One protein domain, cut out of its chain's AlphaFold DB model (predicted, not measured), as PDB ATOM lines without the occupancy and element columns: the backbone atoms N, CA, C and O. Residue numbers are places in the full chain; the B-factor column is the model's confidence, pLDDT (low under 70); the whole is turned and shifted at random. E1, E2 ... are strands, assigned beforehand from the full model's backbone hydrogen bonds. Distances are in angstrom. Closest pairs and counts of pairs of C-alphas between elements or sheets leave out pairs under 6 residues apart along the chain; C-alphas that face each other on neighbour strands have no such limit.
ATOM      1  N   GLU A 103      43.835   3.776 -22.724       94.38
ATOM      2  CA  GLU A 103      44.431   3.887 -21.381       94.38
ATOM      3  C   GLU A 103      43.939   2.761 -20.441       94.38
ATOM      4  O   GLU A 103      43.531   2.989 -19.300       94.38
ATOM      5  N   GLY A 104      43.829   1.532 -20.957       92.31
ATOM      6  CA  GLY A 104      43.373   0.363 -20.205       92.31
ATOM      7  C   GLY A 104      41.879   0.342 -19.860       92.31
ATOM      8  O   GLY A 104      41.449  -0.498 -19.061       92.31
ATOM      9  N   ASN A 105      41.057   1.238 -20.426       94.38
ATOM     10  CA  ASN A 105      39.601   1.170 -20.289       94.38
ATOM     11  C   ASN A 105      39.043  -0.129 -20.881       94.38
ATOM     12  O   ASN A 105      39.589  -0.711 -21.811       94.38
ATOM     13  N   THR A 106      37.905  -0.593 -20.363       92.25
ATOM     14  CA  THR A 106      37.329  -1.879 -20.795       92.25
ATOM     15  C   THR A 106      36.636  -1.837 -22.147       92.25
ATOM     16  O   THR A 106      36.497  -2.891 -22.753       92.25
ATOM     17  N   VAL A 107      36.139  -0.679 -22.590       94.88
ATOM     18  CA  VAL A 107      35.352  -0.555 -23.822       94.88
ATOM     19  C   VAL A 107      35.501   0.822 -24.455       94.88
ATOM     20  O   VAL A 107      35.414   1.822 -23.744       94.88
ATOM     21  N   PHE A 108      35.670   0.879 -25.778       97.94
ATOM     22  CA  PHE A 108      35.581   2.124 -26.544       97.94
ATOM     23  C   PHE A 108      34.116   2.470 -26.829       97.94
ATOM     24  O   PHE A 108      33.608   3.495 -26.372       97.94
ATOM     25  N   PHE A 109      33.405   1.580 -27.524       98.62
ATOM     26  CA  PHE A 109      32.031   1.808 -27.962       98.62
ATOM     27  C   PHE A 109      31.126   0.639 -27.578       98.62
ATOM     28  O   PHE A 109      31.317  -0.490 -28.026       98.62
ATOM     29  N   ARG A 110      30.107   0.914 -26.767       98.38
ATOM     30  CA  ARG A 110      29.108  -0.063 -26.329       98.38
ATOM     31  C   ARG A 110      27.736   0.348 -26.841       98.38
ATOM     32  O   ARG A 110      27.161   1.297 -26.324       98.38
ATOM     33  N   LEU A 111      27.190  -0.366 -27.816       98.50
ATOM     34  CA  LEU A 111      25.809  -0.183 -28.252       98.50
ATOM     35  C   LEU A 111      24.861  -0.910 -27.296       98.50
ATOM     36  O   LEU A 111      24.998  -2.112 -27.108       98.50
ATOM     37  N   GLU A 112      23.894  -0.194 -26.735       97.31
ATOM     38  CA  GLU A 112      22.833  -0.727 -25.877       97.31
ATOM     39  C   GLU A 112      21.470  -0.390 -26.493       97.31
ATOM     40  O   GLU A 112      21.170   0.777 -26.768       97.31
ATOM     41  N   VAL A 113      20.620  -1.400 -26.683       95.44
ATOM     42  CA  VAL A 113      19.281  -1.235 -27.271       95.44
ATOM     43  C   VAL A 113      18.173  -1.581 -26.283       95.44
ATOM     44  O   VAL A 113      18.277  -2.513 -25.488       95.44
ATOM     45  N   GLY A 114      17.074  -0.826 -26.346       90.50
ATOM     46  CA  GLY A 114      15.869  -1.087 -25.548       90.50
ATOM     47  C   GLY A 114      14.793  -1.897 -26.276       90.50
ATOM     48  O   GLY A 114      13.854  -2.370 -25.639       90.50
ATOM     49  N   VAL A 115      14.906  -2.035 -27.600       92.62
ATOM     50  CA  VAL A 115      13.952  -2.725 -28.481       92.62
ATOM     51  C   VAL A 115      14.737  -3.443 -29.575       92.62
ATOM     52  O   VAL A 115      15.779  -2.962 -30.003       92.62
ATOM     53  N   GLY A 116      14.233  -4.598 -30.001       94.69
ATOM     54  CA  GLY A 116      14.777  -5.381 -31.101       94.69
ATOM     55  C   GLY A 116      14.557  -4.773 -32.483       94.69
ATOM     56  O   GLY A 116      13.439  -4.837 -32.998       94.69
ATOM     57  N   GLU A 117      15.614  -4.236 -33.098       95.31
ATOM     58  CA  GLU A 117      15.579  -3.682 -34.458       95.31
ATOM     59  C   GLU A 117      16.971  -3.558 -35.111       95.31
ATOM     60  O   GLU A 117      17.998  -3.588 -34.436       95.31
ATOM     61  N   CYS A 118      17.005  -3.369 -36.442       97.12
ATOM     62  CA  CYS A 118      18.221  -2.903 -37.118       97.12
ATOM     63  C   CYS A 118      18.622  -1.549 -36.527       97.12
ATOM     64  O   CYS A 118      17.800  -0.633 -36.461       97.12
ATOM     65  N   THR A 119      19.893  -1.406 -36.173       98.25
ATOM     66  CA  THR A 119      20.435  -0.195 -35.555       98.25
ATOM     67  C   THR A 119      21.198   0.698 -36.529       98.25
ATOM     68  O   THR A 119      21.339   1.888 -36.246       98.25
ATOM     69  N   ASN A 120      21.638   0.147 -37.670       98.06
ATOM     70  CA  ASN A 120      22.296   0.852 -38.779       98.06
ATOM     71  C   ASN A 120      23.487   1.732 -38.351       98.06
ATOM     72  O   ASN A 120      23.656   2.855 -38.836       98.06
ATOM     73  N   VAL A 121      24.310   1.230 -37.427       98.69
ATOM     74  CA  VAL A 121      25.542   1.896 -36.996       98.69
ATOM     75  C   VAL A 121      26.701   1.457 -37.888       98.69
ATOM     76  O   VAL A 121      26.920   0.267 -38.098       98.69
ATOM     77  N   GLU A 122      27.457   2.424 -38.395       98.81
ATOM     78  CA  GLU A 122      28.689   2.242 -39.156       98.81
ATOM     79  C   GLU A 122      29.862   2.881 -38.400       98.81
ATOM     80  O   GLU A 122      29.815   4.067 -38.069       98.81
ATOM     81  N   ILE A 123      30.916   2.109 -38.134       98.88
ATOM     82  CA  ILE A 123      32.164   2.587 -37.517       98.88
ATOM     83  C   ILE A 123      33.307   2.267 -38.475       98.88
ATOM     84  O   ILE A 123      33.535   1.091 -38.779       98.88
ATOM     85  N   SER A 124      34.006   3.296 -38.967       98.69
ATOM     86  CA  SER A 124      35.052   3.093 -39.972       98.69
ATOM     87  C   SER A 124      36.207   4.085 -39.973       98.69
ATOM     88  O   SER A 124      36.032   5.265 -39.673       98.69
ATOM     89  N   ARG A 125      37.383   3.627 -40.421       97.62
ATOM     90  CA  ARG A 125      38.612   4.433 -40.573       97.62
ATOM     91  C   ARG A 125      39.134   5.009 -39.259       97.62
ATOM     92  O   ARG A 125      39.615   6.138 -39.222       97.62
ATOM     93  N   LEU A 126      39.016   4.242 -38.176       98.38
ATOM     94  CA  LEU A 126      39.532   4.603 -36.856       98.38
ATOM     95  C   LEU A 126      40.677   3.673 -36.453       98.38
ATOM     96  O   LEU A 126      40.632   2.473 -36.718       98.38
ATOM     97  N   THR A 127      41.675   4.208 -35.756       98.19
ATOM     98  CA  THR A 127      42.590   3.390 -34.952       98.19
ATOM     99  C   THR A 127      42.079   3.351 -33.518       98.19
ATOM    100  O   THR A 127      41.807   4.398 -32.938       98.19
ATOM    101  N   ILE A 128      41.925   2.159 -32.951       98.62
ATOM    102  CA  ILE A 128      41.435   1.930 -31.588       98.62
ATOM    103  C   ILE A 128      42.465   1.046 -30.887       98.62
ATOM    104  O   ILE A 128      42.732  -0.064 -31.355       98.62
ATOM    105  N   SER A 129      43.059   1.533 -29.799       97.56
ATOM    106  CA  SER A 129      44.202   0.884 -29.149       97.56
ATOM    107  C   SER A 129      44.094   0.805 -27.631       97.56
ATOM    108  O   SER A 129      43.401   1.611 -27.019       97.56
ATOM    109  N   HIS A 130      44.772  -0.178 -27.026       96.12
ATOM    110  CA  HIS A 130      44.964  -0.307 -25.570       96.12
ATOM    111  C   HIS A 130      43.678  -0.291 -24.718       96.12
ATOM    112  O   HIS A 130      43.660   0.202 -23.587       96.12
ATOM    113  N   TYR A 131      42.590  -0.867 -25.231       96.12
ATOM    114  CA  TYR A 131      41.431  -1.214 -24.406       96.12
ATOM    115  C   TYR A 131      41.614  -2.617 -23.818       96.12
ATOM    116  O   TYR A 131      42.029  -3.542 -24.509       96.12
ATOM    117  N   ALA A 132      41.269  -2.801 -22.546       93.19
ATOM    118  CA  ALA A 132      41.567  -4.018 -21.794       93.19
ATOM    119  C   ALA A 132      40.628  -5.203 -22.090       93.19
ATOM    120  O   ALA A 132      40.935  -6.331 -21.701       93.19
ATOM    121  N   SER A 133      39.462  -4.980 -22.713       87.00
ATOM    122  CA  SER A 133      38.496  -6.059 -22.971       87.00
ATOM    123  C   SER A 133      37.839  -5.966 -24.343       87.00
ATOM    124  O   SER A 133      38.108  -6.807 -25.196       87.00
ATOM    125  N   TYR A 134      37.018  -4.942 -24.557       91.31
ATOM    126  CA  TYR A 134      36.266  -4.707 -25.782       91.31
ATOM    127  C   TYR A 134      36.806  -3.456 -26.469       91.31
ATOM    128  O   TYR A 134      37.045  -2.442 -25.823       91.31
ATOM    129  N   ALA A 135      36.937  -3.476 -27.789       96.50
ATOM    130  CA  ALA A 135      36.924  -2.229 -28.542       96.50
ATOM    131  C   ALA A 135      35.458  -1.856 -28.799       96.50
ATOM    132  O   ALA A 135      34.958  -0.844 -28.309       96.50
ATOM    133  N   ILE A 136      34.724  -2.736 -29.478       98.62
ATOM    134  CA  ILE A 136      33.321  -2.522 -29.828       98.62
ATOM    135  C   ILE A 136      32.482  -3.655 -29.246       98.62
ATOM    136  O   ILE A 136      32.755  -4.826 -29.489       98.62
ATOM    137  N   LEU A 137      31.430  -3.305 -28.510       98.44
ATOM    138  CA  LEU A 137      30.427  -4.245 -28.020       98.44
ATOM    139  C   LEU A 137      29.049  -3.868 -28.568       98.44
ATOM    140  O   LEU A 137      28.540  -2.783 -28.289       98.44
ATOM    141  N   LEU A 138      28.430  -4.785 -29.307       98.38
ATOM    142  CA  LEU A 138      27.069  -4.662 -29.817       98.38
ATOM    143  C   LEU A 138      26.102  -5.449 -28.927       98.38
ATOM    144  O   LEU A 138      25.804  -6.617 -29.186       98.38
ATOM    145  N   ASN A 139      25.609  -4.812 -27.863       97.44
ATOM    146  CA  ASN A 139      24.772  -5.466 -26.863       97.44
ATOM    147  C   ASN A 139      23.274  -5.360 -27.191       97.44
ATOM    148  O   ASN A 139      22.612  -4.352 -26.945       97.44
ATOM    149  N   GLY A 140      22.730  -6.448 -27.728       96.31
ATOM    150  CA  GLY A 140      21.311  -6.670 -27.995       96.31
ATOM    151  C   GLY A 140      20.542  -7.240 -26.806       96.31
ATOM    152  O   GLY A 140      19.321  -7.292 -26.850       96.31
ATOM    153  N   GLY A 141      21.221  -7.648 -25.730       94.00
ATOM    154  CA  GLY A 141      20.602  -8.221 -24.536       94.00
ATOM    155  C   GLY A 141      20.508  -9.751 -24.564       94.00
ATOM    156  O   GLY A 141      19.631 -10.336 -25.192       94.00
ATOM    157  N   ARG A 142      21.371 -10.402 -23.775       91.69
ATOM    158  CA  ARG A 142      21.485 -11.868 -23.661       91.69
ATOM    159  C   ARG A 142      20.216 -12.573 -23.183       91.69
ATOM    160  O   ARG A 142      19.913 -13.663 -23.650       91.69
ATOM    161  N   ASP A 143      19.520 -12.009 -22.198       88.56
ATOM    162  CA  ASP A 143      18.436 -12.718 -21.499       88.56
ATOM    163  C   ASP A 143      17.048 -12.427 -22.092       88.56
ATOM    164  O   ASP A 143      16.113 -13.200 -21.894       88.56
ATOM    165  N   ASN A 144      16.924 -11.358 -22.884       87.31
ATOM    166  CA  ASN A 144      15.667 -10.862 -23.456       87.31
ATOM    167  C   ASN A 144      15.619 -11.058 -24.980       87.31
ATOM    168  O   ASN A 144      15.189 -10.185 -25.730       87.31
ATOM    169  N   ARG A 145      16.062 -12.235 -25.429       81.81
ATOM    170  CA  ARG A 145      16.440 -12.522 -26.824       81.81
ATOM    171  C   ARG A 145      15.384 -12.187 -27.879       81.81
ATOM    172  O   ARG A 145      15.715 -11.835 -29.002       81.81
ATOM    173  N   SER A 146      14.104 -12.311 -27.530       83.44
ATOM    174  CA  SER A 146      12.981 -12.076 -28.446       83.44
ATOM    175  C   SER A 146      12.466 -10.635 -28.459       83.44
ATOM    176  O   SER A 146      11.643 -10.299 -29.310       83.44
ATOM    177  N   THR A 147      12.895  -9.790 -27.518       89.81
ATOM    178  CA  THR A 147      12.371  -8.425 -27.347       89.81
ATOM    179  C   THR A 147      13.433  -7.347 -27.502       89.81
ATOM    180  O   THR A 147      13.092  -6.225 -27.879       89.81
ATOM    181  N   THR A 148      14.698  -7.674 -27.257       93.25
ATOM    182  CA  THR A 148      15.849  -6.797 -27.481       93.25
ATOM    183  C   THR A 148      16.836  -7.532 -28.373       93.25
ATOM    184  O   THR A 148      17.163  -8.668 -28.070       93.25
ATOM    185  N   TRP A 149      17.268  -6.911 -29.467       96.44
ATOM    186  CA  TRP A 149      18.327  -7.356 -30.380       96.44
ATOM    187  C   TRP A 149      18.816  -6.133 -31.161       96.44
ATOM    188  O   TRP A 149      18.086  -5.148 -31.292       96.44
ATOM    189  N   ASN A 150      20.046  -6.163 -31.654       98.06
ATOM    190  CA  ASN A 150      20.549  -5.120 -32.550       98.06
ATOM    191  C   ASN A 150      21.047  -5.757 -33.846       98.06
ATOM    192  O   ASN A 150      21.243  -6.966 -33.900       98.06
ATOM    193  N   GLY A 151      21.252  -4.984 -34.903       98.12
ATOM    194  CA  GLY A 151      21.725  -5.587 -36.140       98.12
ATOM    195  C   GLY A 151      21.908  -4.613 -37.278       98.12
ATOM    196  O   GLY A 151      21.650  -3.414 -37.138       98.12
ATOM    197  N   CYS A 152      22.297  -5.148 -38.432       98.62
ATOM    198  CA  CYS A 152      22.468  -4.358 -39.653       98.62
ATOM    199  C   CYS A 152      23.572  -3.289 -39.480       98.62
ATOM    200  O   CYS A 152      23.509  -2.211 -40.067       98.62
ATOM    201  N   ASN A 153      24.562  -3.572 -38.622       98.81
ATOM    202  CA  ASN A 153      25.700  -2.697 -38.357       98.81
ATOM    203  C   ASN A 153      26.902  -3.068 -39.232       98.81
ATOM    204  O   ASN A 153      27.057  -4.214 -39.665       98.81
ATOM    205  N   HIS A 154      27.773  -2.089 -39.457       98.88
ATOM    206  CA  HIS A 154      28.958  -2.213 -40.296       98.88
ATOM    207  C   HIS A 154      30.200  -1.733 -39.534       98.88
ATOM    208  O   HIS A 154      30.259  -0.593 -39.080       98.88
ATOM    209  N   ILE A 155      31.203  -2.596 -39.398       98.94
ATOM    210  CA  ILE A 155      32.486  -2.275 -38.759       98.94
ATOM    211  C   ILE A 155      33.571  -2.558 -39.789       98.94
ATOM    212  O   ILE A 155      33.797  -3.722 -40.128       98.94
ATOM    213  N   HIS A 156      34.194  -1.516 -40.337       98.75
ATOM    214  CA  HIS A 156      35.146  -1.696 -41.432       98.75
ATOM    215  C   HIS A 156      36.229  -0.638 -41.540       98.75
ATOM    216  O   HIS A 156      36.064   0.468 -41.043       98.75
ATOM    217  N   ASP A 157      37.333  -0.963 -42.208       97.25
ATOM    218  CA  ASP A 157      38.483  -0.067 -42.377       97.25
ATOM    219  C   ASP A 157      39.070   0.418 -41.036       97.25
ATOM    220  O   ASP A 157      39.639   1.504 -40.967       97.25
ATOM    221  N   ASN A 158      38.883  -0.322 -39.935       98.38
ATOM    222  CA  ASN A 158      39.420   0.050 -38.623       98.38
ATOM    223  C   ASN A 158      40.686  -0.735 -38.294       98.38
ATOM    224  O   ASN A 158      40.863  -1.878 -38.717       98.38
ATOM    225  N   HIS A 159      41.548  -0.125 -37.488       97.31
ATOM    226  CA  HIS A 159      42.739  -0.762 -36.939       97.31
ATOM    227  C   HIS A 159      42.549  -0.944 -35.436       97.31
ATOM    228  O   HIS A 159      42.569   0.026 -34.682       97.31
ATOM    229  N   PHE A 160      42.377  -2.187 -35.005       98.06
ATOM    230  CA  PHE A 160      42.360  -2.574 -33.603       98.06
ATOM    231  C   PHE A 160      43.762  -3.035 -33.214       98.06
ATOM    232  O   PHE A 160      44.234  -4.060 -33.707       98.06
ATOM    233  N   ILE A 161      44.438  -2.261 -32.370       95.75
ATOM    234  CA  ILE A 161      45.859  -2.445 -32.060       95.75
ATOM    235  C   ILE A 161      46.014  -2.706 -30.567       95.75
ATOM    236  O   ILE A 161      45.586  -1.888 -29.761       95.75
ATOM    237  N   GLU A 162      46.666  -3.805 -30.194       95.81
ATOM    238  CA  GLU A 162      47.072  -4.048 -28.802       95.81
ATOM    239  C   GLU A 162      45.873  -3.981 -27.837       95.81
ATOM    240  O   GLU A 162      45.858  -3.258 -26.841       95.81
ATOM    241  N   ILE A 163      44.823  -4.735 -28.174       96.62
ATOM    242  CA  ILE A 163      43.599  -4.861 -27.375       96.62
ATOM    243  C   ILE A 163      43.720  -6.087 -26.472       96.62
ATOM    244  O   ILE A 163      44.148  -7.154 -26.909       96.62
ATOM    245  N   GLY A 164      43.294  -5.954 -25.221       95.00
ATOM    246  CA  GLY A 164      43.299  -7.022 -24.229       95.00
ATOM    247  C   GLY A 164      44.167  -6.713 -23.018       95.00
ATOM    248  O   GLY A 164      44.860  -5.698 -22.936       95.00
ATOM    249  N   THR A 165      44.115  -7.606 -22.034       93.12
ATOM    250  CA  THR A 165      44.729  -7.373 -20.721       93.12
ATOM    251  C   THR A 165      46.259  -7.454 -20.713       93.12
ATOM    252  O   THR A 165      46.867  -7.204 -19.673       93.12
ATOM    253  N   LEU A 166      46.907  -7.806 -21.830       92.62
ATOM    254  CA  LEU A 166      48.369  -7.859 -21.911       92.62
ATOM    255  C   LEU A 166      49.029  -6.467 -21.968       92.62
ATOM    256  O   LEU A 166      50.180  -6.340 -21.552       92.62
ATOM    257  N   PHE A 167      48.329  -5.446 -22.473       92.06
ATOM    258  CA  PHE A 167      48.949  -4.173 -22.878       92.06
ATOM    259  C   PHE A 167      48.776  -3.050 -21.863       92.06
ATOM    260  O   PHE A 167      49.761  -2.475 -21.408       92.06
ATOM    261  N   ASP A 168      47.535  -2.769 -21.473       86.25
ATOM    262  CA  ASP A 168      47.225  -1.801 -20.428       86.25
ATOM    263  C   ASP A 168      46.002  -2.270 -19.633       86.25
ATOM    264  O   ASP A 168      44.940  -2.566 -20.179       86.25
ATOM    265  N   VAL A 169      46.168  -2.363 -18.315       83.12
ATOM    266  CA  VAL A 169      45.124  -2.761 -17.357       83.12
ATOM    267  C   VAL A 169      44.981  -1.754 -16.220       83.12
ATOM    268  O   VAL A 169      44.369  -2.058 -15.195       83.12
ATOM    269  N   SER A 170      45.538  -0.551 -16.376       85.19
ATOM    270  CA  SER A 170      45.509   0.510 -15.364       85.19
ATOM    271  C   SER A 170      44.083   0.832 -14.894       85.19
ATOM    272  O   SER A 170      43.849   0.961 -13.689       85.19
ATOM    273  N   ASN A 171      43.118   0.834 -15.819       82.88
ATOM    274  CA  ASN A 171      41.688   1.028 -15.561       82.88
ATOM    275  C   ASN A 171      40.872  -0.286 -15.521       82.88
ATOM    276  O   ASN A 171      39.640  -0.258 -15.491       82.88
ATOM    277  N   CYS A 172      41.544  -1.443 -15.458       79.06
ATOM    278  CA  CYS A 172      40.937  -2.779 -15.401       79.06
ATOM    279  C   CYS A 172      41.573  -3.685 -14.318       79.06
ATOM    280  O   CYS A 172      42.107  -4.755 -14.628       79.06
ATOM    281  N   PRO A 173      41.556  -3.293 -13.027       73.94
ATOM    282  CA  PRO A 173      42.197  -4.076 -11.973       73.94
ATOM    283  C   PRO A 173      41.400  -5.341 -11.600       73.94
ATOM    284  O   PRO A 173      40.170  -5.339 -11.565       73.94
ATOM    285  N   GLY A 174      42.103  -6.409 -11.209       75.00
ATOM    286  CA  GLY A 174      41.502  -7.640 -10.669       75.00
ATOM    287  C   GLY A 174      41.250  -8.722 -11.726       75.00
ATOM    288  O   GLY A 174      42.106  -8.970 -12.566       75.00
ATOM    289  N   ASP A 175      40.085  -9.381 -11.679       70.44
ATOM    290  CA  ASP A 175      39.717 -10.511 -12.560       70.44
ATOM    291  C   ASP A 175      39.228 -10.079 -13.960       70.44
ATOM    292  O   ASP A 175      38.432 -10.786 -14.592       70.44
ATOM    293  N   CYS A 176      39.664  -8.912 -14.441       79.75
ATOM    294  CA  CYS A 176      39.328  -8.412 -15.769       79.75
ATOM    295  C   CYS A 176      39.685  -9.428 -16.855       79.75
ATOM    296  O   CYS A 176      40.784  -9.976 -16.861       79.75
ATOM    297  N   LYS A 177      38.750  -9.653 -17.782       82.88
ATOM    298  CA  LYS A 177      38.891 -10.584 -18.905       82.88
ATOM    299  C   LYS A 177      38.482  -9.887 -20.191       82.88
ATOM    300  O   LYS A 177      37.374  -9.351 -20.275       82.88
ATOM    301  N   GLY A 178      39.356  -9.921 -21.188       84.62
ATOM    302  CA  GLY A 178      38.970  -9.698 -22.576       84.62
ATOM    303  C   GLY A 178      38.230 -10.913 -23.116       84.62
ATOM    304  O   GLY A 178      38.698 -12.033 -22.912       84.62
ATOM    305  N   TYR A 179      37.085 -10.687 -23.761       90.06
ATOM    306  CA  TYR A 179      36.305 -11.738 -24.423       90.06
ATOM    307  C   TYR A 179      36.269 -11.561 -25.943       90.06
ATOM    308  O   TYR A 179      36.402 -12.538 -26.674       90.06
ATOM    309  N   GLY A 180      36.160 -10.328 -26.432       95.06
ATOM    310  CA  GLY A 180      36.139 -10.034 -27.858       95.06
ATOM    311  C   GLY A 180      36.589  -8.607 -28.132       95.06
ATOM    312  O   GLY A 180      36.127  -7.693 -27.456       95.06
ATOM    313  N   VAL A 181      37.444  -8.397 -29.134       98.38
ATOM    314  CA  VAL A 181      37.743  -7.045 -29.632       98.38
ATOM    315  C   VAL A 181      36.469  -6.426 -30.207       98.38
ATOM    316  O   VAL A 181      36.084  -5.325 -29.816       98.38
ATOM    317  N   VAL A 182      35.789  -7.170 -31.081       98.62
ATOM    318  CA  VAL A 182      34.427  -6.895 -31.539       98.62
ATOM    319  C   VAL A 182      33.518  -7.999 -30.999       98.62
ATOM    320  O   VAL A 182      33.599  -9.150 -31.426       98.62
ATOM    321  N   ASP A 183      32.676  -7.657 -30.028       98.00
ATOM    322  CA  ASP A 183      31.825  -8.599 -29.296       98.00
ATOM    323  C   ASP A 183      30.346  -8.338 -29.596       98.00
ATOM    324  O   ASP A 183      29.869  -7.201 -29.537       98.00
ATOM    325  N   PHE A 184      29.626  -9.388 -29.975       98.12
ATOM    326  CA  PHE A 184      28.215  -9.364 -30.330       98.12
ATOM    327  C   PHE A 184      27.424 -10.166 -29.310       98.12
ATOM    328  O   PHE A 184      27.732 -11.325 -29.036       98.12
ATOM    329  N   VAL A 185      26.343  -9.572 -28.813       97.62
ATOM    330  CA  VAL A 185      25.388 -10.241 -27.932       97.62
ATOM    331  C   VAL A 185      24.004 -10.051 -28.522       97.62
ATOM    332  O   VAL A 185      23.509  -8.928 -28.520       97.62
ATOM    333  N   ASN A 186      23.370 -11.121 -29.001       97.94
ATOM    334  CA  ASN A 186      22.070 -11.069 -29.681       97.94
ATOM    335  C   ASN A 186      22.035  -9.998 -30.777       97.94
ATOM    336  O   ASN A 186      21.269  -9.025 -30.716       97.94
ATOM    337  N   SER A 187      22.988 -10.131 -31.704       98.25
ATOM    338  CA  SER A 187      23.257  -9.157 -32.749       98.25
ATOM    339  C   SER A 187      23.283  -9.814 -34.130       98.25
ATOM    340  O   SER A 187      24.105 -10.696 -34.400       98.25
ATOM    341  N   ASP A 188      22.399  -9.349 -35.009       97.75
ATOM    342  CA  ASP A 188      22.056 -10.042 -36.248       97.75
ATOM    343  C   ASP A 188      22.440  -9.265 -37.508       97.75
ATOM    344  O   ASP A 188      22.318  -8.042 -37.588       97.75
ATOM    345  N   ASN A 189      22.791  -9.998 -38.565       98.56
ATOM    346  CA  ASN A 189      23.000  -9.449 -39.909       98.56
ATOM    347  C   ASN A 189      24.015  -8.292 -39.967       98.56
ATOM    348  O   ASN A 189      23.850  -7.349 -40.745       98.56
ATOM    349  N   ASN A 190      25.063  -8.339 -39.145       98.88
ATOM    350  CA  ASN A 190      26.141  -7.354 -39.173       98.88
ATOM    351  C   ASN A 190      27.242  -7.754 -40.161       98.88
ATOM    352  O   ASN A 190      27.386  -8.920 -40.531       98.88
ATOM    353  N   SER A 191      28.045  -6.774 -40.571       98.94
ATOM    354  CA  SER A 191      29.219  -6.976 -41.427       98.94
ATOM    355  C   SER A 191      30.480  -6.417 -40.772       98.94
ATOM    356  O   SER A 191      30.527  -5.234 -40.436       98.94
ATOM    357  N   ILE A 192      31.504  -7.259 -40.638       98.88
ATOM    358  CA  ILE A 192      32.833  -6.913 -40.125       98.88
ATOM    359  C   ILE A 192      33.831  -7.164 -41.248       98.88
ATOM    360  O   ILE A 192      34.048  -8.325 -41.603       98.88
ATOM    361  N   TYR A 193      34.394  -6.109 -41.839       98.88
ATOM    362  CA  TYR A 193      35.244  -6.284 -43.016       98.88
ATOM    363  C   TYR A 193      36.349  -5.262 -43.212       98.88
ATOM    364  O   TYR A 193      36.247  -4.150 -42.721       98.88
ATOM    365  N   ASN A 194      37.411  -5.635 -43.924       97.44
ATOM    366  CA  ASN A 194      38.573  -4.774 -44.164       97.44
ATOM    367  C   ASN A 194      39.147  -4.142 -42.880       97.44
ATOM    368  O   ASN A 194      39.592  -2.998 -42.882       97.44
ATOM    369  N   ASN A 195      39.087  -4.852 -41.748       98.25
ATOM    370  CA  ASN A 195      39.707  -4.399 -40.505       98.25
ATOM    371  C   ASN A 195      41.053  -5.091 -40.287       98.25
ATOM    372  O   ASN A 195      41.263  -6.237 -40.692       98.25
ATOM    373  N   VAL A 196      41.930  -4.408 -39.557       97.31
ATOM    374  CA  VAL A 196      43.181  -4.953 -39.034       97.31
ATOM    375  C   VAL A 196      43.004  -5.231 -37.544       97.31
ATOM    376  O   VAL A 196      42.780  -4.312 -36.763       97.31
ATOM    377  N   PHE A 197      43.130  -6.493 -37.146       97.94
ATOM    378  CA  PHE A 197      43.212  -6.930 -35.754       97.94
ATOM    379  C   PHE A 197      44.658  -7.313 -35.457       97.94
ATOM    380  O   PHE A 197      45.095  -8.425 -35.755       97.94
ATOM    381  N   TYR A 198      45.406  -6.375 -34.888       95.25
ATOM    382  CA  TYR A 198      46.818  -6.543 -34.594       95.25
ATOM    383  C   TYR A 198      47.018  -6.659 -33.087       95.25
ATOM    384  O   TYR A 198      46.801  -5.694 -32.355       95.25
ATOM    385  N   ARG A 199      47.469  -7.833 -32.637       94.81
ATOM    386  CA  ARG A 199      47.773  -8.126 -31.232       94.81
ATOM    387  C   ARG A 199      46.551  -8.008 -30.320       94.81
ATOM    388  O   ARG A 199      46.445  -7.105 -29.495       94.81
ATOM    389  N   ALA A 200      45.616  -8.941 -30.475       96.38
ATOM    390  CA  ALA A 200      44.496  -9.113 -29.554       96.38
ATOM    391  C   ALA A 200      44.868 -10.178 -28.511       96.38
ATOM    392  O   ALA A 200      44.680 -11.377 -28.737       96.38
ATOM    393  N   GLU A 201      45.455  -9.743 -27.396       94.75
ATOM    394  CA  GLU A 201      46.140 -10.622 -26.444       94.75
ATOM    395  C   GLU A 201      45.726 -10.339 -24.988       94.75
ATOM    396  O   GLU A 201      45.792  -9.213 -24.491       94.75
ATOM    397  N   ASN A 202      45.327 -11.389 -24.268       93.00
ATOM    398  CA  ASN A 202      45.172 -11.349 -22.811       93.00
ATOM    399  C   ASN A 202      46.451 -11.855 -22.120       93.00
ATOM    400  O   ASN A 202      47.261 -12.568 -22.712       93.00
ATOM    401  N   ILE A 203      46.599 -11.561 -20.824       89.56
ATOM    402  CA  ILE A 203      47.638 -12.187 -19.991       89.56
ATOM    403  C   ILE A 203      47.531 -13.722 -20.005       89.56
ATOM    404  O   ILE A 203      46.440 -14.286 -20.069       89.56
ATOM    405  N   SER A 204      48.666 -14.412 -19.860       81.00
ATOM    406  CA  SER A 204      48.804 -15.859 -20.110       81.00
ATOM    407  C   SER A 204      47.873 -16.787 -19.317       81.00
ATOM    408  O   SER A 204      47.670 -17.928 -19.709       81.00
ATOM    409  N   SER A 205      47.309 -16.362 -18.183       82.19
ATOM    410  CA  SER A 205      46.336 -17.177 -17.432       82.19
ATOM    411  C   SER A 205      44.937 -17.194 -18.065       82.19
ATOM    412  O   SER A 205      44.078 -17.968 -17.638       82.19
ATOM    413  N   GLN A 206      44.689 -16.319 -19.041       85.56
ATOM    414  CA  GLN A 206      43.386 -16.027 -19.644       85.56
ATOM    415  C   GLN A 206      43.491 -15.738 -21.152       85.56
ATOM    416  O   GLN A 206      42.546 -15.222 -21.754       85.56
ATOM    417  N   ASP A 207      44.635 -16.047 -21.758       85.12
ATOM    418  CA  ASP A 207      44.960 -15.760 -23.157       85.12
ATOM    419  C   ASP A 207      43.931 -16.357 -24.135       85.12
ATOM    420  O   ASP A 207      43.501 -15.688 -25.071       85.12
ATOM    421  N   PHE A 208      43.424 -17.555 -23.841       89.38
ATOM    422  CA  PHE A 208      42.427 -18.288 -24.629       89.38
ATOM    423  C   PHE A 208      41.011 -17.681 -24.639       89.38
ATOM    424  O   PHE A 208      40.126 -18.191 -25.340       89.38
ATOM    425  N   LEU A 209      40.755 -16.664 -23.807       92.12
ATOM    426  CA  LEU A 209      39.433 -16.047 -23.660       92.12
ATOM    427  C   LEU A 209      39.187 -14.882 -24.615       92.12
ATOM    428  O   LEU A 209      38.022 -14.599 -24.868       92.12
ATOM    429  N   LEU A 210      40.237 -14.217 -25.102       94.94
ATOM    430  CA  LEU A 210      40.088 -13.065 -25.986       94.94
ATOM    431  C   LEU A 210      40.057 -13.507 -27.447       94.94
ATOM    432  O   LEU A 210      40.977 -14.166 -27.928       94.94
ATOM    433  N   HIS A 211      39.001 -13.102 -28.141       97.69
ATOM    434  CA  HIS A 211      38.810 -13.310 -29.574       97.69
ATOM    435  C   HIS A 211      38.899 -11.979 -30.312       97.69
ATOM    436  O   HIS A 211      38.648 -10.922 -29.734       97.69
ATOM    437  N   ALA A 212      39.209 -12.008 -31.604       98.38
ATOM    438  CA  ALA A 212      39.075 -10.811 -32.425       98.38
ATOM    439  C   ALA A 212      37.589 -10.515 -32.686       98.38
ATOM    440  O   ALA A 212      37.133  -9.392 -32.473       98.38
ATOM    441  N   VAL A 213      36.814 -11.542 -33.048       98.75
ATOM    442  CA  VAL A 213      35.360 -11.444 -33.228       98.75
ATOM    443  C   VAL A 213      34.651 -12.504 -32.391       98.75
ATOM    444  O   VAL A 213      34.897 -13.701 -32.549       98.75
ATOM    445  N   TYR A 214      33.742 -12.076 -31.515       98.31
ATOM    446  CA  TYR A 214      32.962 -12.975 -30.667       98.31
ATOM    447  C   TYR A 214      31.464 -12.827 -30.937       98.31
ATOM    448  O   TYR A 214      30.849 -11.831 -30.582       98.31
ATOM    449  N   LEU A 215      30.872 -13.840 -31.566       98.50
ATOM    450  CA  LEU A 215      29.459 -13.908 -31.930       98.50
ATOM    451  C   LEU A 215      28.682 -14.686 -30.862       98.50
ATOM    452  O   LEU A 215      28.533 -15.908 -30.955       98.50
ATOM    453  N   ALA A 216      28.187 -14.008 -29.831       96.44
ATOM    454  CA  ALA A 216      27.533 -14.649 -28.696       96.44
ATOM    455  C   ALA A 216      26.009 -14.451 -28.681       96.44
ATOM    456  O   ALA A 216      25.481 -13.416 -29.080       96.44
ATOM    457  N   HIS A 217      25.317 -15.448 -28.132       95.12
ATOM    458  CA  HIS A 217      23.914 -15.397 -27.722       95.12
ATOM    459  C   HIS A 217      22.959 -15.009 -28.848       95.12
ATOM    460  O   HIS A 217      22.555 -13.860 -28.914       95.12
ATOM    461  N   ASP A 218      22.568 -15.971 -29.685       96.38
ATOM    462  CA  ASP A 218      21.615 -15.775 -30.787       96.38
ATOM    463  C   ASP A 218      22.080 -14.714 -31.798       96.38
ATOM    464  O   ASP A 218      21.261 -14.039 -32.399       96.38
ATOM    465  N   SER A 219      23.394 -14.576 -32.010       98.06
ATOM    466  CA  SER A 219      23.932 -13.688 -33.050       98.06
ATOM    467  C   SER A 219      23.946 -14.411 -34.399       98.06
ATOM    468  O   SER A 219      24.789 -15.287 -34.637       98.06
ATOM    469  N   VAL A 220      22.994 -14.071 -35.269       98.00
ATOM    470  CA  VAL A 220      22.662 -14.836 -36.481       98.00
ATOM    471  C   VAL A 220      22.912 -14.041 -37.764       98.00
ATOM    472  O   VAL A 220      22.675 -12.835 -37.846       98.00
ATOM    473  N   GLY A 221      23.365 -14.724 -38.819       98.69
ATOM    474  CA  GLY A 221      23.452 -14.131 -40.160       98.69
ATOM    475  C   GLY A 221      24.567 -13.094 -40.335       98.69
ATOM    476  O   GLY A 221      24.516 -12.285 -41.263       98.69
ATOM    477  N   ASN A 222      25.566 -13.076 -39.451       98.94
ATOM    478  CA  ASN A 222      26.676 -12.126 -39.510       98.94
ATOM    479  C   ASN A 222      27.722 -12.534 -40.551       98.94
ATOM    480  O   ASN A 222      27.900 -13.716 -40.858       98.94
ATOM    481  N   LYS A 223      28.448 -11.542 -41.072       98.94
ATOM    482  CA  LYS A 223      29.520 -11.725 -42.057       98.94
ATOM    483  C   LYS A 223      30.834 -11.167 -41.534       98.94
ATOM    484  O   LYS A 223      30.895  -9.985 -41.201       98.94
ATOM    485  N   VAL A 224      31.876 -11.991 -41.517       98.94
ATOM    486  CA  VAL A 224      33.244 -11.607 -41.139       98.94
ATOM    487  C   VAL A 224      34.150 -11.876 -42.333       98.94
ATOM    488  O   VAL A 224      34.411 -13.042 -42.636       98.94
ATOM    489  N   TYR A 225      34.578 -10.832 -43.044       98.88
ATOM    490  CA  TYR A 225      35.294 -11.018 -44.307       98.88
ATOM    491  C   TYR A 225      36.338  -9.966 -44.647       98.88
ATOM    492  O   TYR A 225      36.263  -8.860 -44.140       98.88
ATOM    493  N   ASP A 226      37.321 -10.299 -45.482       98.06
ATOM    494  CA  ASP A 226      38.416  -9.390 -45.865       98.06
ATOM    495  C   ASP A 226      39.164  -8.774 -44.661       98.06
ATOM    496  O   ASP A 226      39.717  -7.682 -44.755       98.06
ATOM    497  N   ASN A 227      39.163  -9.421 -43.489       98.69
ATOM    498  CA  ASN A 227      39.895  -8.925 -42.322       98.69
ATOM    499  C   ASN A 227      41.288  -9.552 -42.239       98.69
ATOM    500  O   ASN A 227      41.498 -10.704 -42.630       98.69
ATOM    501  N   TYR A 228      42.211  -8.806 -41.639       98.06
ATOM    502  CA  TYR A 228      43.537  -9.285 -41.276       98.06
ATOM    503  C   TYR A 228      43.631  -9.519 -39.768       98.06
ATOM    504  O   TYR A 228      43.413  -8.599 -38.979       98.06
ATOM    505  N   PHE A 229      43.977 -10.741 -39.368       98.31
ATOM    506  CA  PHE A 229      44.186 -11.130 -37.976       98.31
ATOM    507  C   PHE A 229      45.650 -11.503 -37.746       98.31
ATOM    508  O   PHE A 229      46.166 -12.423 -38.384       98.31
ATOM    509  N   TYR A 230      46.302 -10.834 -36.799       96.19
ATOM    510  CA  TYR A 230      47.686 -11.113 -36.437       96.19
ATOM    511  C   TYR A 230      47.876 -11.135 -34.927       96.19
ATOM    512  O   TYR A 230      47.489 -10.187 -34.245       96.19
ATOM    513  N   LEU A 231      48.503 -12.200 -34.412       94.81
ATOM    514  CA  LEU A 231      48.754 -12.395 -32.977       94.81
ATOM    515  C   LEU A 231      47.476 -12.272 -32.134       94.81
ATOM    516  O   LEU A 231      47.344 -11.398 -31.280       94.81
ATOM    517  N   VAL A 232      46.518 -13.167 -32.380       96.69
ATOM    518  CA  VAL A 232      45.306 -13.284 -31.557       96.69
ATOM    519  C   VAL A 232      45.475 -14.458 -30.601       96.69
ATOM    520  O   VAL A 232      45.637 -15.593 -31.052       96.69
ATOM    521  N   SER A 233      45.479 -14.182 -29.294       94.31
ATOM    522  CA  SER A 233      45.892 -15.163 -28.283       94.31
ATOM    523  C   SER A 233      44.867 -16.265 -28.021       94.31
ATOM    524  O   SER A 233      45.252 -17.373 -27.657       94.31
ATOM    525  N   GLY A 234      43.573 -15.976 -28.186       94.81
ATOM    526  CA  GLY A 234      42.513 -16.978 -28.294       94.81
ATOM    527  C   GLY A 234      42.199 -17.292 -29.756       94.81
ATOM    528  O   GLY A 234      42.824 -16.757 -30.667       94.81
ATOM    529  N   ASP A 235      41.222 -18.166 -30.008       97.19
ATOM    530  CA  ASP A 235      40.758 -18.423 -31.386       97.19
ATOM    531  C   ASP A 235      40.244 -17.114 -32.004       97.19
ATOM    532  O   ASP A 235      39.504 -16.394 -31.336       97.19
ATOM    533  N   PRO A 236      40.623 -16.734 -33.230       98.00
ATOM    534  CA  PRO A 236      40.342 -15.391 -33.723       98.00
ATOM    535  C   PRO A 236      38.842 -15.120 -33.858       98.00
ATOM    536  O   PRO A 236      38.408 -13.995 -33.603       98.00
ATOM    537  N   ILE A 237      38.043 -16.140 -34.184       98.75
ATOM    538  CA  ILE A 237      36.590 -16.021 -34.299       98.75
ATOM    539  C   ILE A 237      35.921 -17.093 -33.441       98.75
ATOM    540  O   ILE A 237      36.248 -18.279 -33.535       98.75
ATOM    541  N   ARG A 238      34.945 -16.684 -32.623       98.00
ATOM    542  CA  ARG A 238      34.158 -17.602 -31.793       98.00
ATOM    543  C   ARG A 238      32.661 -17.398 -31.976       98.00
ATOM    544  O   ARG A 238      32.177 -16.276 -31.885       98.00
ATOM    545  N   VAL A 239      31.921 -18.492 -32.147       97.94
ATOM    546  CA  VAL A 239      30.451 -18.522 -32.056       97.94
ATOM    547  C   VAL A 239      30.013 -19.129 -30.728       97.94
ATOM    548  O   VAL A 239      30.617 -20.082 -30.236       97.94
ATOM    549  N   ARG A 240      28.957 -18.592 -30.117       95.50
ATOM    550  CA  ARG A 240      28.439 -19.107 -28.849       95.50
ATOM    551  C   ARG A 240      26.939 -18.993 -28.721       95.50
ATOM    552  O   ARG A 240      26.394 -17.930 -28.966       95.50
ATOM    553  N   ASP A 241      26.322 -20.037 -28.168       94.69
ATOM    554  CA  ASP A 241      24.912 -20.063 -27.762       94.69
ATOM    555  C   ASP A 241      23.944 -19.679 -28.896       94.69
ATOM    556  O   ASP A 241      23.531 -18.530 -28.991       94.69
ATOM    557  N   ARG A 242      23.565 -20.649 -29.743       95.19
ATOM    558  CA  ARG A 242      22.657 -20.474 -30.905       95.19
ATOM    559  C   ARG A 242      23.098 -19.473 -31.984       95.19
ATOM    560  O   ARG A 242      22.333 -19.247 -32.917       95.19
ATOM    561  N   SER A 243      24.313 -18.933 -31.944       97.62
ATOM    562  CA  SER A 243      24.841 -18.052 -32.998       97.62
ATOM    563  C   SER A 243      25.082 -18.807 -34.309       97.62
ATOM    564  O   SER A 243      26.111 -19.456 -34.498       97.62
ATOM    565  N   SER A 244      24.102 -18.753 -35.204       98.12
ATOM    566  CA  SER A 244      23.984 -19.638 -36.369       98.12
ATOM    567  C   SER A 244      23.972 -18.859 -37.683       98.12
ATOM    568  O   SER A 244      23.812 -17.642 -37.691       98.12
ATOM    569  N   ASP A 245      24.137 -19.559 -38.805       98.62
ATOM    570  CA  ASP A 245      24.036 -18.984 -40.155       98.62
ATOM    571  C   ASP A 245      25.029 -17.834 -40.433       98.62
ATOM    572  O   ASP A 245      24.789 -16.985 -41.295       98.62
ATOM    573  N   ASN A 246      26.149 -17.780 -39.706       98.88
ATOM    574  CA  ASN A 246      27.194 -16.783 -39.933       98.88
ATOM    575  C   ASN A 246      28.142 -17.237 -41.055       98.88
ATOM    576  O   ASN A 246      28.363 -18.435 -41.241       98.88
ATOM    577  N   ARG A 247      28.726 -16.284 -41.789       98.88
ATOM    578  CA  ARG A 247      29.688 -16.544 -42.875       98.88
ATOM    579  C   ARG A 247      31.031 -15.883 -42.582       98.88
ATOM    580  O   ARG A 247      31.084 -14.681 -42.323       98.88
ATOM    581  N   ILE A 248      32.099 -16.667 -42.641       98.88
ATOM    582  CA  ILE A 248      33.474 -16.248 -42.370       98.88
ATOM    583  C   ILE A 248      34.300 -16.497 -43.632       98.88
ATOM    584  O   ILE A 248      34.568 -17.657 -43.962       98.88
ATOM    585  N   TYR A 249      34.695 -15.439 -44.344       98.88
ATOM    586  CA  TYR A 249      35.310 -15.620 -45.657       98.88
ATOM    587  C   TYR A 249      36.352 -14.604 -46.082       98.88
ATOM    588  O   TYR A 249      36.344 -13.482 -45.614       98.88
ATOM    589  N   ASP A 250      37.262 -15.000 -46.974       98.38
ATOM    590  CA  ASP A 250      38.292 -14.114 -47.543       98.38
ATOM    591  C   ASP A 250      39.171 -13.389 -46.499       98.38
ATOM    592  O   ASP A 250      39.833 -12.400 -46.800       98.38
ATOM    593  N   ASN A 251      39.236 -13.891 -45.263       98.75
ATOM    594  CA  ASN A 251      40.109 -13.328 -44.238       98.75
ATOM    595  C   ASN A 251      41.526 -13.895 -44.360       98.75
ATOM    596  O   ASN A 251      41.717 -15.058 -44.733       98.75
ATOM    597  N   TYR A 252      42.513 -13.103 -43.945       98.12
ATOM    598  CA  TYR A 252      43.881 -13.562 -43.738       98.12
ATOM    599  C   TYR A 252      44.210 -13.578 -42.247       98.12
ATOM    600  O   TYR A 252      44.112 -12.561 -41.564       98.12
ATOM    601  N   ALA A 253      44.615 -14.736 -41.737       98.00
ATOM    602  CA  ALA A 253      45.011 -14.907 -40.354       98.00
ATOM    603  C   ALA A 253      46.398 -15.550 -40.240       98.00
ATOM    604  O   ALA A 253      46.647 -16.629 -40.783       98.00
ATOM    605  N   ASP A 254      47.287 -14.894 -39.500       95.56
ATOM    606  CA  ASP A 254      48.657 -15.344 -39.257       95.56
ATOM    607  C   ASP A 254      48.955 -15.275 -37.756       95.56
ATOM    608  O   ASP A 254      48.786 -14.240 -37.111       95.56
ATOM    609  N   ARG A 255      49.371 -16.407 -37.183       94.38
ATOM    610  CA  ARG A 255      49.698 -16.574 -35.755       94.38
ATOM    611  C   ARG A 255      48.516 -16.305 -34.837       94.38
ATOM    612  O   ARG A 255      48.559 -15.444 -33.958       94.38
ATOM    613  N   VAL A 256      47.448 -17.057 -35.042       96.38
ATOM    614  CA  VAL A 256      46.179 -16.881 -34.332       96.38
ATOM    615  C   VAL A 256      45.725 -18.178 -33.687       96.38
ATOM    616  O   VAL A 256      46.002 -19.256 -34.200       96.38
ATOM    617  N   GLY A 257      44.961 -18.085 -32.606       95.50
ATOM    618  CA  GLY A 257      44.244 -19.235 -32.073       95.50
ATOM    619  C   GLY A 257      45.082 -20.233 -31.292       95.50
ATOM    620  O   GLY A 257      46.288 -20.379 -31.481       95.50
ATOM    621  N   GLN A 258      44.385 -20.945 -30.408       93.56
ATOM    622  CA  GLN A 258      44.965 -22.047 -29.634       93.56
ATOM    623  C   GLN A 258      44.371 -23.400 -29.987       93.56
ATOM    624  O   GLN A 258      44.961 -24.438 -29.689       93.56
ATOM    625  N   ARG A 259      43.159 -23.403 -30.547       95.50
ATOM    626  CA  ARG A 259      42.436 -24.622 -30.906       95.50
ATOM    627  C   ARG A 259      41.927 -24.582 -32.331       95.50
ATOM    628  O   ARG A 259      41.983 -25.611 -32.991       95.50
ATOM    629  N   ALA A 260      41.432 -23.436 -32.797       97.62
ATOM    630  CA  ALA A 260      40.927 -23.318 -34.156       97.62
ATOM    631  C   ALA A 260      40.988 -21.897 -34.716       97.62
ATOM    632  O   ALA A 260      41.109 -20.931 -33.965       97.62
ATOM    633  N   PHE A 261      40.826 -21.776 -36.035       98.56
ATOM    634  CA  PHE A 261      40.504 -20.504 -36.682       98.56
ATOM    635  C   PHE A 261      39.075 -20.046 -36.332       98.56
ATOM    636  O   PHE A 261      38.882 -18.929 -35.856       98.56
ATOM    637  N   LEU A 262      38.079 -20.926 -36.481       98.56
ATOM    638  CA  LEU A 262      36.712 -20.693 -36.007       98.56
ATOM    639  C   LEU A 262      36.348 -21.707 -34.918       98.56
ATOM    640  O   LEU A 262      36.268 -22.904 -35.178       98.56
ATOM    641  N   SER A 263      36.055 -21.249 -33.703       97.56
ATOM    642  CA  SER A 263      35.585 -22.144 -32.641       97.56
ATOM    643  C   SER A 263      34.143 -21.895 -32.225       97.56
ATOM    644  O   SER A 263      33.607 -20.799 -32.374       97.56
ATOM    645  N   SER A 264      33.496 -22.925 -31.682       96.25
ATOM    646  CA  SER A 264      32.226 -22.778 -30.976       96.25
ATOM    647  C   SER A 264      32.421 -22.935 -29.478       96.25
ATOM    648  O   SER A 264      33.293 -23.681 -29.041       96.25
ATOM    649  N   TRP A 265      31.577 -22.280 -28.683       93.94
ATOM    650  CA  TRP A 265      31.454 -22.563 -27.260       93.94
ATOM    651  C   TRP A 265      30.014 -22.466 -26.785       93.94
ATOM    652  O   TRP A 265      29.294 -21.553 -27.161       93.94
ATOM    653  N   HIS A 266      29.571 -23.380 -25.930       92.12
ATOM    654  CA  HIS A 266      28.306 -23.224 -25.212       92.12
ATOM    655  C   HIS A 266      28.294 -24.075 -23.943       92.12
ATOM    656  O   HIS A 266      28.910 -25.145 -23.877       92.12
ATOM    657  N   ASN A 267      27.546 -23.619 -22.941       89.31
ATOM    658  CA  ASN A 267      27.319 -24.364 -21.709       89.31
ATOM    659  C   ASN A 267      25.866 -24.849 -21.584       89.31
ATOM    660  O   ASN A 267      24.990 -24.119 -21.113       89.31
ATOM    661  N   SER A 268      25.647 -26.124 -21.915       85.06
ATOM    662  CA  SER A 268      24.341 -26.791 -21.805       85.06
ATOM    663  C   SER A 268      23.763 -26.809 -20.384       85.06
ATOM    664  O   SER A 268      22.545 -26.766 -20.219       85.06
ATOM    665  N   VAL A 269      24.603 -26.786 -19.339       85.00
ATOM    666  CA  VAL A 269      24.143 -26.700 -17.937       85.00
ATOM    667  C   VAL A 269      23.460 -25.359 -17.660       85.00
ATOM    668  O   VAL A 269      22.508 -25.301 -16.886       85.00
ATOM    669  N   ASN A 270      23.904 -24.293 -18.329       84.44
ATOM    670  CA  ASN A 270      23.337 -22.951 -18.199       84.44
ATOM    671  C   ASN A 270      22.215 -22.676 -19.219       84.44
ATOM    672  O   ASN A 270      21.817 -21.526 -19.388       84.44
ATOM    673  N   GLY A 271      21.719 -23.708 -19.911       87.69
ATOM    674  CA  GLY A 271      20.673 -23.578 -20.928       87.69
ATOM    675  C   GLY A 271      21.151 -22.998 -22.262       87.69
ATOM    676  O   GLY A 271      20.317 -22.712 -23.122       87.69
ATOM    677  N   GLU A 272      22.462 -22.829 -22.455       92.19
ATOM    678  CA  GLU A 272      23.011 -22.447 -23.756       92.19
ATOM    679  C   GLU A 272      22.990 -23.638 -24.714       92.19
ATOM    680  O   GLU A 272      23.114 -24.789 -24.290       92.19
ATOM    681  N   GLN A 273      22.845 -23.368 -26.008       92.56
ATOM    682  CA  GLN A 273      22.702 -24.420 -27.018       92.56
ATOM    683  C   GLN A 273      23.755 -24.298 -28.116       92.56
ATOM    684  O   GLN A 273      24.357 -23.240 -28.319       92.56
ATOM    685  N   ALA A 274      23.968 -25.402 -28.825       94.62
ATOM    686  CA  ALA A 274      24.867 -25.459 -29.961       94.62
ATOM    687  C   ALA A 274      24.486 -24.447 -31.059       94.62
ATOM    688  O   ALA A 274      23.343 -24.001 -31.173       94.62
ATOM    689  N   SER A 275      25.495 -24.056 -31.831       96.12
ATOM    690  CA  SER A 275      25.393 -23.145 -32.973       96.12
ATOM    691  C   SER A 275      25.378 -23.943 -34.278       96.12
ATOM    692  O   SER A 275      26.044 -24.974 -34.369       96.12
ATOM    693  N   TYR A 276      24.651 -23.499 -35.302       96.81
ATOM    694  CA  TYR A 276      24.471 -24.295 -36.522       96.81
ATOM    695  C   TYR A 276      24.767 -23.517 -37.802       96.81
ATOM    696  O   TYR A 276      24.706 -22.293 -37.826       96.81
ATOM    697  N   ASN A 277      25.081 -24.249 -38.875       97.19
ATOM    698  CA  ASN A 277      25.238 -23.706 -40.227       97.19
ATOM    699  C   ASN A 277      26.195 -22.497 -40.339       97.19
ATOM    700  O   ASN A 277      25.960 -21.573 -41.112       97.19
ATOM    701  N   ASN A 278      27.270 -22.484 -39.548       98.50
ATOM    702  CA  ASN A 278      28.306 -21.462 -39.675       98.50
ATOM    703  C   ASN A 278      29.273 -21.866 -40.793       98.50
ATOM    704  O   ASN A 278      29.874 -22.941 -40.728       98.50
ATOM    705  N   VAL A 279      29.383 -21.020 -41.813       98.81
ATOM    706  CA  VAL A 279      30.124 -21.281 -43.051       98.81
ATOM    707  C   VAL A 279      31.508 -20.646 -42.988       98.81
ATOM    708  O   VAL A 279      31.636 -19.479 -42.615       98.81
ATOM    709  N   VAL A 280      32.531 -21.400 -43.389       98.69
ATOM    710  CA  VAL A 280      33.917 -20.939 -43.518       98.69
ATOM    711  C   VAL A 280      34.378 -21.183 -44.949       98.69
ATOM    712  O   VAL A 280      34.361 -22.323 -45.411       98.69
ATOM    713  N   GLU A 281      34.797 -20.139 -45.662       98.56
ATOM    714  CA  GLU A 281      35.154 -20.238 -47.087       98.56
ATOM    715  C   GLU A 281      36.281 -19.268 -47.481       98.56
ATOM    716  O   GLU A 281      36.358 -18.155 -46.986       98.56
ATOM    717  N   ASN A 282      37.170 -19.662 -48.389       98.25
ATOM    718  CA  ASN A 282      38.183 -18.802 -49.014       98.25
ATOM    719  C   ASN A 282      39.151 -18.056 -48.069       98.25
ATOM    720  O   ASN A 282      39.786 -17.088 -48.483       98.25
ATOM    721  N   ASN A 283      39.331 -18.507 -46.826       98.62
ATOM    722  CA  ASN A 283      40.282 -17.880 -45.907       98.62
ATOM    723  C   ASN A 283      41.716 -18.364 -46.173       98.62
ATOM    724  O   ASN A 283      41.943 -19.442 -46.738       98.62
ATOM    725  N   ILE A 284      42.685 -17.558 -45.739       98.31
ATOM    726  CA  ILE A 284      44.098 -17.925 -45.641       98.31
ATOM    727  C   ILE A 284      44.452 -17.980 -44.160       98.31
ATOM    728  O   ILE A 284      44.417 -16.959 -43.478       98.31
ATOM    729  N   VAL A 285      44.813 -19.162 -43.665       98.00
ATOM    730  CA  VAL A 285      45.253 -19.363 -42.281       98.00
ATOM    731  C   VAL A 285      46.600 -20.063 -42.295       98.00
ATOM    732  O   VAL A 285      46.722 -21.195 -42.763       98.00
ATOM    733  N   THR A 286      47.630 -19.390 -41.800       95.81
ATOM    734  CA  THR A 286      49.004 -19.906 -41.820       95.81
ATOM    735  C   THR A 286      49.347 -20.570 -40.494       95.81
ATOM    736  O   THR A 286      49.353 -21.794 -40.415       95.81
ATOM    737  N   PHE A 287      49.594 -19.789 -39.446       95.31
ATOM    738  CA  PHE A 287      50.205 -20.287 -38.213       95.31
ATOM    739  C   PHE A 287      49.283 -20.145 -37.000       95.31
ATOM    740  O   PHE A 287      48.513 -19.180 -36.930       95.31
ATOM    741  N   PRO A 288      49.376 -21.069 -36.026       95.81
ATOM    742  CA  PRO A 288      48.730 -20.925 -34.732       95.81
ATOM    743  C   PRO A 288      49.380 -19.797 -33.919       95.81
ATOM    744  O   PRO A 288      50.495 -19.356 -34.213       95.81
ATOM    745  N   TYR A 289      48.711 -19.337 -32.863       93.62
ATOM    746  CA  TYR A 289      49.315 -18.395 -31.924       93.62
ATOM    747  C   TYR A 289      50.574 -18.995 -31.274       93.62
ATOM    748  O   TYR A 289      50.702 -20.209 -31.127       93.62
ATOM    749  N   THR A 290      51.511 -18.139 -30.852       88.25
ATOM    750  CA  THR A 290      52.896 -18.519 -30.489       88.25
ATOM    751  C   THR A 290      53.027 -19.565 -29.372       88.25
ATOM    752  O   THR A 290      54.075 -20.187 -29.218       88.25
ATOM    753  N   THR A 291      51.984 -19.770 -28.566       86.81
ATOM    754  CA  THR A 291      51.951 -20.765 -27.482       86.81
ATOM    755  C   THR A 291      51.402 -22.129 -27.905       86.81
ATOM    756  O   THR A 291      51.407 -23.046 -27.087       86.81
ATOM    757  N   SER A 292      50.908 -22.269 -29.137       90.88
ATOM    758  CA  SER A 292      50.173 -23.448 -29.608       90.88
ATOM    759  C   SER A 292      50.883 -24.104 -30.783       90.88
ATOM    760  O   SER A 292      51.268 -23.416 -31.720       90.88
ATOM    761  N   GLU A 293      51.045 -25.429 -30.741       92.56
ATOM    762  CA  GLU A 293      51.727 -26.207 -31.791       92.56
ATOM    763  C   GLU A 293      50.900 -26.296 -33.079       92.56
ATOM    764  O   GLU A 293      51.443 -26.240 -34.183       92.56
ATOM    765  N   ASN A 294      49.579 -26.415 -32.944       96.12
ATOM    766  CA  ASN A 294      48.656 -26.528 -34.061       96.12
ATOM    767  C   ASN A 294      47.245 -26.053 -33.684       96.12
ATOM    768  O   ASN A 294      46.859 -26.059 -32.514       96.12
ATOM    769  N   ILE A 295      46.469 -25.700 -34.703       97.62
ATOM    770  CA  ILE A 295      45.041 -25.402 -34.642       97.62
ATOM    771  C   ILE A 295      44.303 -26.141 -35.759       97.62
ATOM    772  O   ILE A 295      44.880 -26.445 -36.801       97.62
ATOM    773  N   ASP A 296      43.015 -26.385 -35.555       98.19
ATOM    774  CA  ASP A 296      42.107 -26.869 -36.591       98.19
ATOM    775  C   ASP A 296      41.483 -25.696 -37.370       98.19
ATOM    776  O   ASP A 296      41.487 -24.544 -36.929       98.19
ATOM    777  N   LEU A 297      40.886 -25.961 -38.536       98.38
ATOM    778  CA  LEU A 297      40.085 -24.935 -39.212       98.38
ATOM    779  C   LEU A 297      38.862 -24.570 -38.359       98.38
ATOM    780  O   LEU A 297      38.562 -23.392 -38.155       98.38
ATOM    781  N   THR A 298      38.189 -25.588 -37.816       98.00
ATOM    782  CA  THR A 298      37.028 -25.419 -36.941       98.00
ATOM    783  C   THR A 298      37.087 -26.338 -35.729       98.00
ATOM    784  O   THR A 298      37.432 -27.507 -35.889       98.00
ATOM    785  N   ALA A 299      36.668 -25.867 -34.552       95.69
ATOM    786  CA  ALA A 299      36.595 -26.706 -33.350       95.69
ATOM    787  C   ALA A 299      35.341 -26.459 -32.502       95.69
ATOM    788  O   ALA A 299      34.899 -25.327 -32.308       95.69
ATOM    789  N   ASN A 300      34.805 -27.534 -31.922       93.56
ATOM    790  CA  ASN A 300      33.776 -27.469 -30.886       93.56
ATOM    791  C   ASN A 300      34.429 -27.424 -29.504       93.56
ATOM    792  O   ASN A 300      35.015 -28.408 -29.057       93.56
ATOM    793  N   LEU A 301      34.323 -26.291 -28.810       87.12
ATOM    794  CA  LEU A 301      34.923 -26.100 -27.492       87.12
ATOM    795  C   LEU A 301      33.825 -26.052 -26.430       87.12
ATOM    796  O   LEU A 301      33.158 -25.050 -26.228       87.12
ATOM    797  N   GLY A 302      33.613 -27.147 -25.714       69.75
ATOM    798  CA  GLY A 302      32.630 -27.199 -24.632       69.75
ATOM    799  C   GLY A 302      32.354 -28.634 -24.214       69.75
ATOM    800  O   GLY A 302      32.341 -29.529 -25.046       69.75
ATOM    801  N   GLY A 303      32.134 -28.879 -22.921       62.38
ATOM    802  CA  GLY A 303      31.853 -30.224 -22.391       62.38
ATOM    803  C   GLY A 303      30.406 -30.700 -22.596       62.38
ATOM    804  O   GLY A 303      29.926 -31.527 -21.820       62.38
ATOM    805  N   SER A 304      29.684 -30.119 -23.555       66.88
ATOM    806  CA  SER A 304      28.258 -30.366 -23.793       66.88
ATOM    807  C   SER A 304      28.042 -31.608 -24.667       66.88
ATOM    808  O   SER A 304      28.933 -32.019 -25.401       66.88
ATOM    809  N   ARG A 305      26.858 -32.231 -24.570       66.00
ATOM    810  CA  ARG A 305      26.512 -33.442 -25.347       66.00
ATOM    811  C   ARG A 305      26.083 -33.158 -26.788       66.00
ATOM    812  O   ARG A 305      26.159 -34.068 -27.607       66.00
ATOM    813  N   ASP A 306      25.630 -31.939 -27.062       79.25
ATOM    814  CA  ASP A 306      25.206 -31.495 -28.386       79.25
ATOM    815  C   ASP A 306      26.317 -30.616 -28.969       79.25
ATOM    816  O   ASP A 306      26.801 -29.710 -28.295       79.25
ATOM    817  N   GLU A 307      26.756 -30.893 -30.194       86.81
ATOM    818  CA  GLU A 307      27.868 -30.185 -30.837       86.81
ATOM    819  C   GLU A 307      27.368 -29.141 -31.838       86.81
ATOM    820  O   GLU A 307      26.321 -29.315 -32.469       86.81
ATOM    821  N   SER A 308      28.129 -28.053 -31.995       93.56
ATOM    822  CA  SER A 308      27.866 -27.078 -33.055       93.56
ATOM    823  C   SER A 308      28.304 -27.644 -34.402       93.56
ATOM    824  O   SER A 308      29.243 -28.440 -34.483       93.56
ATOM    825  N   THR A 309      27.636 -27.224 -35.474       94.50
ATOM    826  CA  THR A 309      27.961 -27.663 -36.836       94.50
ATOM    827  C   THR A 309      28.587 -26.532 -37.635       94.50
ATOM    828  O   THR A 309      28.044 -25.422 -37.660       94.50
ATOM    829  N   PHE A 310      29.658 -26.853 -38.354       97.56
ATOM    830  CA  PHE A 310      30.326 -25.964 -39.297       97.56
ATOM    831  C   PHE A 310      30.221 -26.515 -40.718       97.56
ATOM    832  O   PHE A 310      30.118 -27.728 -40.910       97.56
ATOM    833  N   VAL A 311      30.261 -25.618 -41.699       98.31
ATOM    834  CA  VAL A 311      30.321 -25.948 -43.123       98.31
ATOM    835  C   VAL A 311      31.604 -25.344 -43.686       98.31
ATOM    836  O   VAL A 311      31.738 -24.126 -43.745       98.31
ATOM    837  N   ASP A 312      32.551 -26.193 -44.069       97.94
ATOM    838  CA  ASP A 312      33.744 -25.789 -44.817       97.94
ATOM    839  C   ASP A 312      33.429 -25.861 -46.318       97.94
ATOM    840  O   ASP A 312      33.217 -26.952 -46.853       97.94
ATOM    841  N   GLU A 313      33.356 -24.708 -46.990       98.38
ATOM    842  CA  GLU A 313      33.140 -24.626 -48.448       98.38
ATOM    843  C   GLU A 313      34.466 -24.525 -49.235       98.38
ATOM    844  O   GLU A 313      34.461 -24.297 -50.445       98.38
ATOM    845  N   GLY A 314      35.604 -24.774 -48.575       98.12
ATOM    846  CA  GLY A 314      36.948 -24.758 -49.150       98.12
ATOM    847  C   GLY A 314      37.710 -23.479 -48.812       98.12
ATOM    848  O   GLY A 314      37.138 -22.395 -48.762       98.12
ATOM    849  N   GLN A 315      39.021 -23.595 -48.580       98.00
ATOM    850  CA  GLN A 315      39.887 -22.477 -48.187       98.00
ATOM    851  C   GLN A 315      40.881 -22.126 -49.293       98.00
ATOM    852  O   GLN A 315      41.316 -23.005 -50.040       98.00
ATOM    853  N   LYS A 316      41.293 -20.851 -49.358       96.38
ATOM    854  CA  LYS A 316      42.402 -20.441 -50.235       96.38
ATOM    855  C   LYS A 316      43.688 -21.129 -49.790       96.38
ATOM    856  O   LYS A 316      44.426 -21.644 -50.624       96.38
ATOM    857  N   TYR A 317      43.934 -21.161 -48.479       97.44
ATOM    858  CA  TYR A 317      45.035 -21.913 -47.892       97.44
ATOM    859  C   TYR A 317      44.826 -22.138 -46.390       97.44
ATOM    860  O   TYR A 317      44.452 -21.217 -45.668       97.44
ATOM    861  N   PHE A 318      45.119 -23.341 -45.901       97.31
ATOM    862  CA  PHE A 318      45.129 -23.650 -44.472       97.31
ATOM    863  C   PHE A 318      46.364 -24.490 -44.144       97.31
ATOM    864  O   PHE A 318      46.517 -25.589 -44.675       97.31
ATOM    865  N   HIS A 319      47.232 -23.973 -43.275       96.12
ATOM    866  CA  HIS A 319      48.385 -24.708 -42.753       96.12
ATOM    867  C   HIS A 319      48.172 -25.126 -41.294       96.12
ATOM    868  O   HIS A 319      48.267 -26.311 -40.988       96.12
TER     869      HIS A 319
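AT A GLANCE: This is residues 103 to 319 of the 638 residues of the protein "FG-GAP repeat protein" of Microbulbifer sp. THAF38 (UniProt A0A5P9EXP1). The chain winds in stacked turns, a solenoid with three walls, the parallel sheets E1 E4 E7 E10 E13 E16 E18, E2 E5 E8 E11 E14 E17 E19 and E3 E6 E9 E12 E15. The printed part has 217 residues, no named helix and 19 strands, E1 to E19 along it; it is all strand with little regular structure, 86 residues. It is compact, radius of gyration of the C-alphas 15.6 A, spanning 43 by 40 by 35 A.

HOW THE PARTS SIT: E1, residues 107 to 112, is an edge strand parallel to E4, residues 134 to 139; N 109 and O 135, 3.0 A apart, are within hydrogen-bond range. E2, residues 121 to 124, runs on into E3, residues 127 to 129, at 91 degrees. The three sheets make a stack of sheets, face to face in turn.

IN THESE COORDINATES: E1, 12.7 A long, begins at C-alpha 107 (35.352, -0.555, -23.822). E5 to E18, within residues 154 to 301, are passed over. E19, residues 310 to 312, 6.5 A long, ends at C-alpha 312 (33.744, -25.789, -44.817).

THE WHOLE: The two farthest C-alphas, Val 115 and Glu 293, are 44.6 A apart. The printed part has no cut. The links E4 to E5, E6 to E7, E16 to E17 and E17 to E18 are long. Residues 302 to 305 have pLDDT under 70.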